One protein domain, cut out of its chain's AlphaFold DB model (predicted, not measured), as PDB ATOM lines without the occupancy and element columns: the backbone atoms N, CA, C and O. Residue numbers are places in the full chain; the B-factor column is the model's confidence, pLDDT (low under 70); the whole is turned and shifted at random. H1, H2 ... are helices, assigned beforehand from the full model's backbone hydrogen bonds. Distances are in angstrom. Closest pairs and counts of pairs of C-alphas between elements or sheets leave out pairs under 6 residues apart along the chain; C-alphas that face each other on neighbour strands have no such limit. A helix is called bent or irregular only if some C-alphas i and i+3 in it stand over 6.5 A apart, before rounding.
ATOM      1  N   ILE A   8      10.936  39.821  51.969       79.00
ATOM      2  CA  ILE A   8      11.653  41.061  52.266       79.00
ATOM      3  C   ILE A   8      12.499  40.791  53.512       79.00
ATOM      4  O   ILE A   8      12.016  40.191  54.480       79.00
ATOM      5  N   LEU A   9      13.768  41.209  53.498       81.31
ATOM      6  CA  LEU A   9      14.666  41.039  54.637       81.31
ATOM      7  C   LEU A   9      14.132  41.812  55.846       81.31
ATOM      8  O   LEU A   9      13.596  42.913  55.721       81.31
ATOM      9  N   ASN A  10      14.312  41.248  57.039       86.81
ATOM     10  CA  ASN A  10      13.902  41.931  58.260       86.81
ATOM     11  C   ASN A  10      14.795  43.153  58.547       86.81
ATOM     12  O   ASN A  10      15.988  43.157  58.234       86.81
ATOM     13  N   GLU A  11      14.214  44.158  59.200       83.81
ATOM     14  CA  GLU A  11      14.875  45.437  59.490       83.81
ATOM     15  C   GLU A  11      16.150  45.286  60.328       83.81
ATOM     16  O   GLU A  11      17.119  46.010  60.122       83.81
ATOM     17  N   SER A  12      16.207  44.298  61.227       84.94
ATOM     18  CA  SER A  12      17.418  44.034  62.012       84.94
ATOM     19  C   SER A  12      18.581  43.567  61.133       84.94
ATOM     20  O   SER A  12      19.718  43.971  61.355       84.94
ATOM     21  N   PHE A  13      18.318  42.750  60.113       82.25
ATOM     22  CA  PHE A  13      19.342  42.287  59.179       82.25
ATOM     23  C   PHE A  13      19.761  43.377  58.184       82.25
ATOM     24  O   PHE A  13      20.948  43.502  57.889       82.25
ATOM     25  N   LYS A  14      18.822  44.216  57.726       86.75
ATOM     26  CA  LYS A  14      19.134  45.403  56.910       86.75
ATOM     27  C   LYS A  14      20.045  46.370  57.662       86.75
ATOM     28  O   LYS A  14      21.087  46.745  57.135       86.75
ATOM     29  N   ALA A  15      19.721  46.664  58.922       84.94
ATOM     30  CA  ALA A  15      20.543  47.514  59.780       84.94
ATOM     31  C   ALA A  15      21.954  46.938  59.993       84.94
ATOM     32  O   ALA A  15      22.933  47.682  60.008       84.94
ATOM     33  N   LEU A  16      22.084  45.609  60.111       84.56
ATOM     34  CA  LEU A  16      23.396  44.963  60.179       84.56
ATOM     35  C   LEU A  16      24.196  45.171  58.889       84.56
ATOM     36  O   LEU A  16      25.357  45.568  58.966       84.56
ATOM     37  N   LEU A  17      23.595  44.963  57.715       81.50
ATOM     38  CA  LEU A  17      24.273  45.196  56.435       81.50
ATOM     39  C   LEU A  17      24.666  46.671  56.260       81.50
ATOM     40  O   LEU A  17      25.802  46.958  55.890       81.50
ATOM     41  N   GLU A  18      23.788  47.605  56.624       84.12
ATOM     42  CA  GLU A  18      24.083  49.045  56.607       84.12
ATOM     43  C   GLU A  18      25.199  49.435  57.579       84.12
ATOM     44  O   GLU A  18      25.984  50.330  57.283       84.12
ATOM     45  N   SER A  19      25.323  48.739  58.711       80.69
ATOM     46  CA  SER A  19      26.424  48.966  59.651       80.69
ATOM     47  C   SER A  19      27.766  48.408  59.156       80.69
ATOM     48  O   SER A  19      28.811  48.998  59.428       80.69
ATOM     49  N   ILE A  20      27.749  47.288  58.422       79.06
ATOM     50  CA  ILE A  20      28.954  46.627  57.896       79.06
ATOM     51  C   ILE A  20      29.512  47.405  56.701       79.06
ATOM     52  O   ILE A  20      30.727  47.550  56.567       79.06
ATOM     53  N   PHE A  21      28.637  47.926  55.840       74.75
ATOM     54  CA  PHE A  21      29.030  48.703  54.672       74.75
ATOM     55  C   PHE A  21      28.840  50.196  54.941       74.75
ATOM     56  O   PHE A  21      27.733  50.714  54.865       74.75
ATOM     57  N   SER A  22      29.934  50.932  55.165       71.00
ATOM     58  CA  SER A  22      29.896  52.387  55.411       71.00
ATOM     59  C   SER A  22      29.339  53.219  54.243       71.00
ATOM     60  O   SER A  22      29.115  54.417  54.399       71.00
ATOM     61  N   ASN A  23      29.143  52.612  53.065       80.31
ATOM     62  CA  ASN A  23      28.513  53.229  51.904       80.31
ATOM     63  C   ASN A  23      27.034  52.787  51.807       80.31
ATOM     64  O   ASN A  23      26.777  51.623  51.471       80.31
ATOM     65  N   PRO A  24      26.068  53.706  52.010       77.50
ATOM     66  CA  PRO A  24      24.638  53.397  51.960       77.50
ATOM     67  C   PRO A  24      24.194  52.775  50.630       77.50
ATOM     68  O   PRO A  24      23.345  51.889  50.608       77.50
ATOM     69  N   GLU A  25      24.800  53.183  49.513       76.06
ATOM     70  CA  GLU A  25      24.452  52.683  48.181       76.06
ATOM     71  C   GLU A  25      24.892  51.222  47.982       76.06
ATOM     72  O   GLU A  25      24.202  50.442  47.325       76.06
ATOM     73  N   GLN A  26      26.025  50.822  48.570       77.00
ATOM     74  CA  GLN A  26      26.509  49.439  48.509       77.00
ATOM     75  C   GLN A  26      25.688  48.515  49.406       77.00
ATOM     76  O   GLN A  26      25.347  47.411  48.981       77.00
ATOM     77  N   SER A  27      25.324  48.984  50.603       80.81
ATOM     78  CA  SER A  27      24.427  48.238  51.487       80.81
ATOM     79  C   SER A  27      23.075  47.992  50.816       80.81
ATOM     80  O   SER A  27      22.620  46.856  50.739       80.81
ATOM     81  N   GLN A  28      22.480  49.027  50.220       80.44
ATOM     82  CA  GLN A  28      21.194  48.918  49.528       80.44
ATOM     83  C   GLN A  28      21.262  47.995  48.302       80.44
ATOM     84  O   GLN A  28      20.358  47.185  48.094       80.44
ATOM     85  N   LYS A  29      22.356  48.030  47.525       78.62
ATOM     86  CA  LYS A  29      22.583  47.070  46.427       78.62
ATOM     87  C   LYS A  29      22.663  45.629  46.928       78.62
ATOM     88  O   LYS A  29      22.108  44.744  46.286       78.62
ATOM     89  N   LEU A  30      23.321  45.390  48.062       77.44
ATOM     90  CA  LEU A  30      23.430  44.055  48.650       77.44
ATOM     91  C   LEU A  30      22.117  43.577  49.265       77.44
ATOM     92  O   LEU A  30      21.745  42.433  49.036       77.44
ATOM     93  N   ILE A  31      21.395  44.435  49.988       81.12
ATOM     94  CA  ILE A  31      20.061  44.130  50.523       81.12
ATOM     95  C   ILE A  31      19.139  43.714  49.377       81.12
ATOM     96  O   ILE A  31      18.561  42.630  49.428       81.12
ATOM     97  N   LYS A  32      19.089  44.518  48.308       80.75
ATOM     98  CA  LYS A  32      18.269  44.234  47.132       80.75
ATOM     99  C   LYS A  32      18.690  42.941  46.435       80.75
ATOM    100  O   LYS A  32      17.840  42.111  46.148       80.75
ATOM    101  N   ALA A  33      19.991  42.727  46.232       73.00
ATOM    102  CA  ALA A  33      20.499  41.494  45.636       73.00
ATOM    103  C   ALA A  33      20.198  40.257  46.497       73.00
ATOM    104  O   ALA A  33      19.964  39.186  45.950       73.00
ATOM    105  N   PHE A  34      20.188  40.370  47.829       78.12
ATOM    106  CA  PHE A  34      19.813  39.269  48.718       78.12
ATOM    107  C   PHE A  34      18.308  39.006  48.719       78.12
ATOM    108  O   PHE A  34      17.914  37.844  48.719       78.12
ATOM    109  N   GLU A  35      17.475  40.045  48.727       78.44
ATOM    110  CA  GLU A  35      16.020  39.908  48.600       78.44
ATOM    111  C   GLU A  35      15.665  39.276  47.252       78.44
ATOM    112  O   GLU A  35      14.988  38.253  47.234       78.44
ATOM    113  N   GLU A  36      16.224  39.785  46.150       70.25
ATOM    114  CA  GLU A  36      16.115  39.190  44.811       70.25
ATOM    115  C   GLU A  36      16.614  37.741  44.810       70.25
ATOM    116  O   GLU A  36      15.898  36.858  44.358       70.25
ATOM    117  N   LEU A  37      17.781  37.454  45.399       70.19
ATOM    118  CA  LEU A  37      18.340  36.103  45.459       70.19
ATOM    119  C   LEU A  37      17.479  35.143  46.275       70.19
ATOM    120  O   LEU A  37      17.418  33.975  45.918       70.19
ATOM    121  N   VAL A  38      16.883  35.575  47.389       71.56
ATOM    122  CA  VAL A  38      16.014  34.737  48.232       71.56
ATOM    123  C   VAL A  38      14.667  34.520  47.552       71.56
ATOM    124  O   VAL A  38      14.172  33.394  47.570       71.56
ATOM    125  N   ASN A  39      14.131  35.548  46.896       73.12
ATOM    126  CA  ASN A  39      12.915  35.468  46.090       73.12
ATOM    127  C   ASN A  39      13.098  34.550  44.874       73.12
ATOM    128  O   ASN A  39      12.267  33.671  44.658       73.12
ATOM    129  N   ASP A  40      14.236  34.634  44.180       67.38
ATOM    130  CA  ASP A  40      14.632  33.681  43.135       67.38
ATOM    131  C   ASP A  40      14.959  32.295  43.712       67.38
ATOM    132  O   ASP A  40      14.717  31.270  43.070       67.38
ATOM    133  N   ARG A  41      15.481  32.199  44.946       55.22
ATOM    134  CA  ARG A  41      15.792  30.907  45.586       55.22
ATOM    135  C   ARG A  41      14.568  30.108  46.001       55.22
ATOM    136  O   ARG A  41      14.710  28.894  46.169       55.22
ATOM    137  N   VAL A  42      13.405  30.737  46.180       53.88
ATOM    138  CA  VAL A  42      12.146  30.011  46.418       53.88
ATOM    139  C   VAL A  42      11.775  29.167  45.193       53.88
ATOM    140  O   VAL A  42      11.084  28.160  45.348       53.88
ATOM    141  N   THR A  43      12.318  29.473  44.007       53.66
ATOM    142  CA  THR A  43      12.093  28.668  42.801       53.66
ATOM    143  C   THR A  43      13.344  28.020  42.193       53.66
ATOM    144  O   THR A  43      13.206  26.894  41.721       53.66
ATOM    145  N   THR A  44      14.563  28.590  42.220       52.38
ATOM    146  CA  THR A  44      15.680  27.983  41.448       52.38
ATOM    147  C   THR A  44      17.123  28.335  41.871       52.38
ATOM    148  O   THR A  44      17.828  28.926  41.067       52.38
ATOM    149  N   GLN A  45      17.650  27.928  43.044       51.19
ATOM    150  CA  GLN A  45      19.104  27.625  43.210       51.19
ATOM    151  C   GLN A  45      19.495  27.240  44.649       51.19
ATOM    152  O   GLN A  45      19.845  28.065  45.495       51.19
ATOM    153  N   ARG A  46      19.591  25.936  44.914       49.28
ATOM    154  CA  ARG A  46      20.638  25.453  45.823       49.28
ATOM    155  C   ARG A  46      21.970  25.856  45.185       49.28
ATOM    156  O   ARG A  46      22.262  25.393  44.088       49.28
ATOM    157  N   LEU A  47      22.742  26.730  45.830       56.34
ATOM    158  CA  LEU A  47      24.129  27.001  45.440       56.34
ATOM    159  C   LEU A  47      24.825  25.657  45.201       56.34
ATOM    160  O   LEU A  47      24.837  24.804  46.090       56.34
ATOM    161  N   ASN A  48      25.327  25.439  43.988       62.69
ATOM    162  CA  ASN A  48      25.861  24.150  43.570       62.69
ATOM    163  C   ASN A  48      27.292  23.968  44.111       62.69
ATOM    164  O   ASN A  48      28.268  23.943  43.366       62.69
ATOM    165  N   PHE A  49      27.416  23.911  45.442       63.28
ATOM    166  CA  PHE A  49      28.671  23.687  46.165       63.28
ATOM    167  C   PHE A  49      29.365  22.391  45.734       63.28
ATOM    168  O   PHE A  49      30.589  22.325  45.762       63.28
ATOM    169  N   GLU A  50      28.599  21.391  45.298       69.25
ATOM    170  CA  GLU A  50      29.135  20.167  44.698       69.25
ATOM    171  C   GLU A  50      29.903  20.469  43.408       69.25
ATOM    172  O   GLU A  50      31.038  20.022  43.261       69.25
ATOM    173  N   ASN A  51      29.363  21.302  42.513       73.69
ATOM    174  CA  ASN A  51      30.085  21.701  41.303       73.69
ATOM    175  C   ASN A  51      31.367  22.484  41.612       73.69
ATOM    176  O   ASN A  51      32.399  22.173  41.028       73.69
ATOM    177  N   LEU A  52      31.328  23.454  42.534       77.88
ATOM    178  CA  LEU A  52      32.521  24.221  42.929       77.88
ATOM    179  C   LEU A  52      33.595  23.321  43.549       77.88
ATOM    180  O   LEU A  52      34.755  23.386  43.161       77.88
ATOM    181  N   LYS A  53      33.203  22.432  44.467       78.06
ATOM    182  CA  LYS A  53      34.110  21.458  45.083       78.06
ATOM    183  C   LYS A  53      34.732  20.533  44.036       78.06
ATOM    184  O   LYS A  53      35.935  20.297  44.082       78.06
ATOM    185  N   ASN A  54      33.938  20.034  43.090       82.25
ATOM    186  CA  ASN A  54      34.426  19.166  42.022       82.25
ATOM    187  C   ASN A  54      35.368  19.913  41.072       82.25
ATOM    188  O   ASN A  54      36.416  19.380  40.726       82.25
ATOM    189  N   GLN A  55      35.047  21.158  40.718       80.44
ATOM    190  CA  GLN A  55      35.898  21.989  39.871       80.44
ATOM    191  C   GLN A  55      37.252  22.275  40.540       80.44
ATOM    192  O   GLN A  55      38.290  22.043  39.930       80.44
ATOM    193  N   THR A  56      37.258  22.674  41.816       78.38
ATOM    194  CA  THR A  56      38.500  22.897  42.571       78.38
ATOM    195  C   THR A  56      39.320  21.612  42.727       78.38
ATOM    196  O   THR A  56      40.543  21.650  42.634       78.38
ATOM    197  N   ILE A  57      38.681  20.453  42.936       85.38
ATOM    198  CA  ILE A  57      39.386  19.160  42.996       85.38
ATOM    199  C   ILE A  57      40.038  18.818  41.649       85.38
ATOM    200  O   ILE A  57      41.156  18.300  41.640       85.38
ATOM    201  N   GLU A  58      39.369  19.089  40.530       83.44
ATOM    202  CA  GLU A  58      39.931  18.837  39.201       83.44
ATOM    203  C   GLU A  58      41.080  19.787  38.866       83.44
ATOM    204  O   GLU A  58      42.121  19.323  38.412       83.44
ATOM    205  N   GLU A  59      40.956  21.080  39.164       80.94
ATOM    206  CA  GLU A  59      42.054  22.045  39.005       80.94
ATOM    207  C   GLU A  59      43.290  21.613  39.818       80.94
ATOM    208  O   GLU A  59      44.391  21.520  39.274       80.94
ATOM    209  N   ILE A  60      43.101  21.200  41.079       80.88
ATOM    210  CA  ILE A  60      44.180  20.665  41.929       80.88
ATOM    211  C   ILE A  60      44.809  19.400  41.323       80.88
ATOM    212  O   ILE A  60      46.025  19.234  41.382       80.88
ATOM    213  N   ARG A  61      44.021  18.489  40.736       81.88
ATOM    214  CA  ARG A  61      44.552  17.276  40.082       81.88
ATOM    215  C   ARG A  61      45.336  17.574  38.810       81.88
ATOM    216  O   ARG A  61      46.280  16.846  38.529       81.88
ATOM    217  N   GLN A  62      44.932  18.587  38.046       77.81
ATOM    218  CA  GLN A  62      45.631  18.996  36.824       77.81
ATOM    219  C   GLN A  62      46.962  19.687  37.140       77.81
ATOM    220  O   GLN A  62      47.933  19.501  36.410       77.81
ATOM    221  N   GLU A  63      47.027  20.457  38.230       77.00
ATOM    222  CA  GLU A  63      48.260  21.126  38.660       77.00
ATOM    223  C   GLU A  63      49.217  20.207  39.435       77.00
ATOM    224  O   GLU A  63      50.437  20.385  39.362       77.00
ATOM    225  N   LEU A  64      48.709  19.204  40.162       80.62
ATOM    226  CA  LEU A  64      49.573  18.235  40.830       80.62
ATOM    227  C   LEU A  64      50.172  17.244  39.829       80.62
ATOM    228  O   LEU A  64      49.488  16.412  39.236       80.62
ATOM    229  N   VAL A  65      51.500  17.229  39.761       77.06
ATOM    230  CA  VAL A  65      52.230  16.090  39.201       77.06
ATOM    231  C   VAL A  65      51.904  14.818  39.982       77.06
ATOM    232  O   VAL A  65      51.847  14.809  41.216       77.06
TER     233      VAL A  65
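AT A GLANCE: This is residues 8 to 65 of the 159 residues of an uncharacterized protein of Campylobacter lari (UniProt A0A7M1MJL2). A short helix, H1, and a long one, H2, meet as a V near the tight link that joins them, and after the far end of H2 the chain turns a corner and residues 46 to 65 stick out as a free arm, of which 49 to 63 belong to H3. H1 packs on residues 24 to 31 of H2 alone, and H3 touches no helix. The printed part has 58 residues with three named helices, in the order H1, H2, H3, and no named strand; the class is all helix. The whole is extended, with a radius of gyration of the C-alphas of 17.1 A, and has a flat outline spanning 50 by 30 by 16 A, its greatest length made with the arm.

IN THESE COORDINATES: The printed part begins at Ile 8, with C-alpha 8 at (11.653, 41.061, 52.266). H1 is residues 11 to 20, from C-alpha 11 at (14.875, 45.437, 59.490), and has 10 residues. After it, 3 residues make a tight link to H2, residues 24 to 44, which is the longest helix with 21 residues and 28.9 A from first to last C-alpha. Its first C-alpha, that of Pro 24, is at (24.638, 53.397, 51.960). Another tight link, of 4 residues, joins it to H3, residues 49 to 63, which is 21.1 A from first to last C-alpha and ends with C-alpha 63 at (48.260, 21.126, 38.660). None of the three helices is bent.

HOW THE PARTS SIT: H1 and H2 touch, with 7 pairs of C-alphas within 8 A. Their closest C-alphas are those of Glu 18 and Ser 27, 5.2 A apart. Their lines stand at a steep tilt of 51 degrees, and they run opposite ways. Their centres are 13.3 A apart. H2 touches H1 with residues 24 to 31 alone. H3 is apart from H1, and it is also apart from H2, which it follows in the chain. In H1 and H3 every O i to N i+4 pair is within hydrogen-bond range; in H2, 16 of 17 are.

THE WHOLE: The two C-alphas farthest apart are those of Glu 11 and Val 65, at 51.7 A, and the first and last printed C-alphas, those of Ile 8 and Val 65, are 49.4 A apart. Without the residues that stand free, the body has 38 residues, spans 32 by 17 by 11 A and has a radius of gyration of 10.6 A. The printed part has no cut, and neither link between the helices is long. The mean pLDDT of the printed part is 75.2, and confidence is low, under 70, at residues 40 to 50, of which 40 to 44 belong to H2 and 49 and 50 to H3.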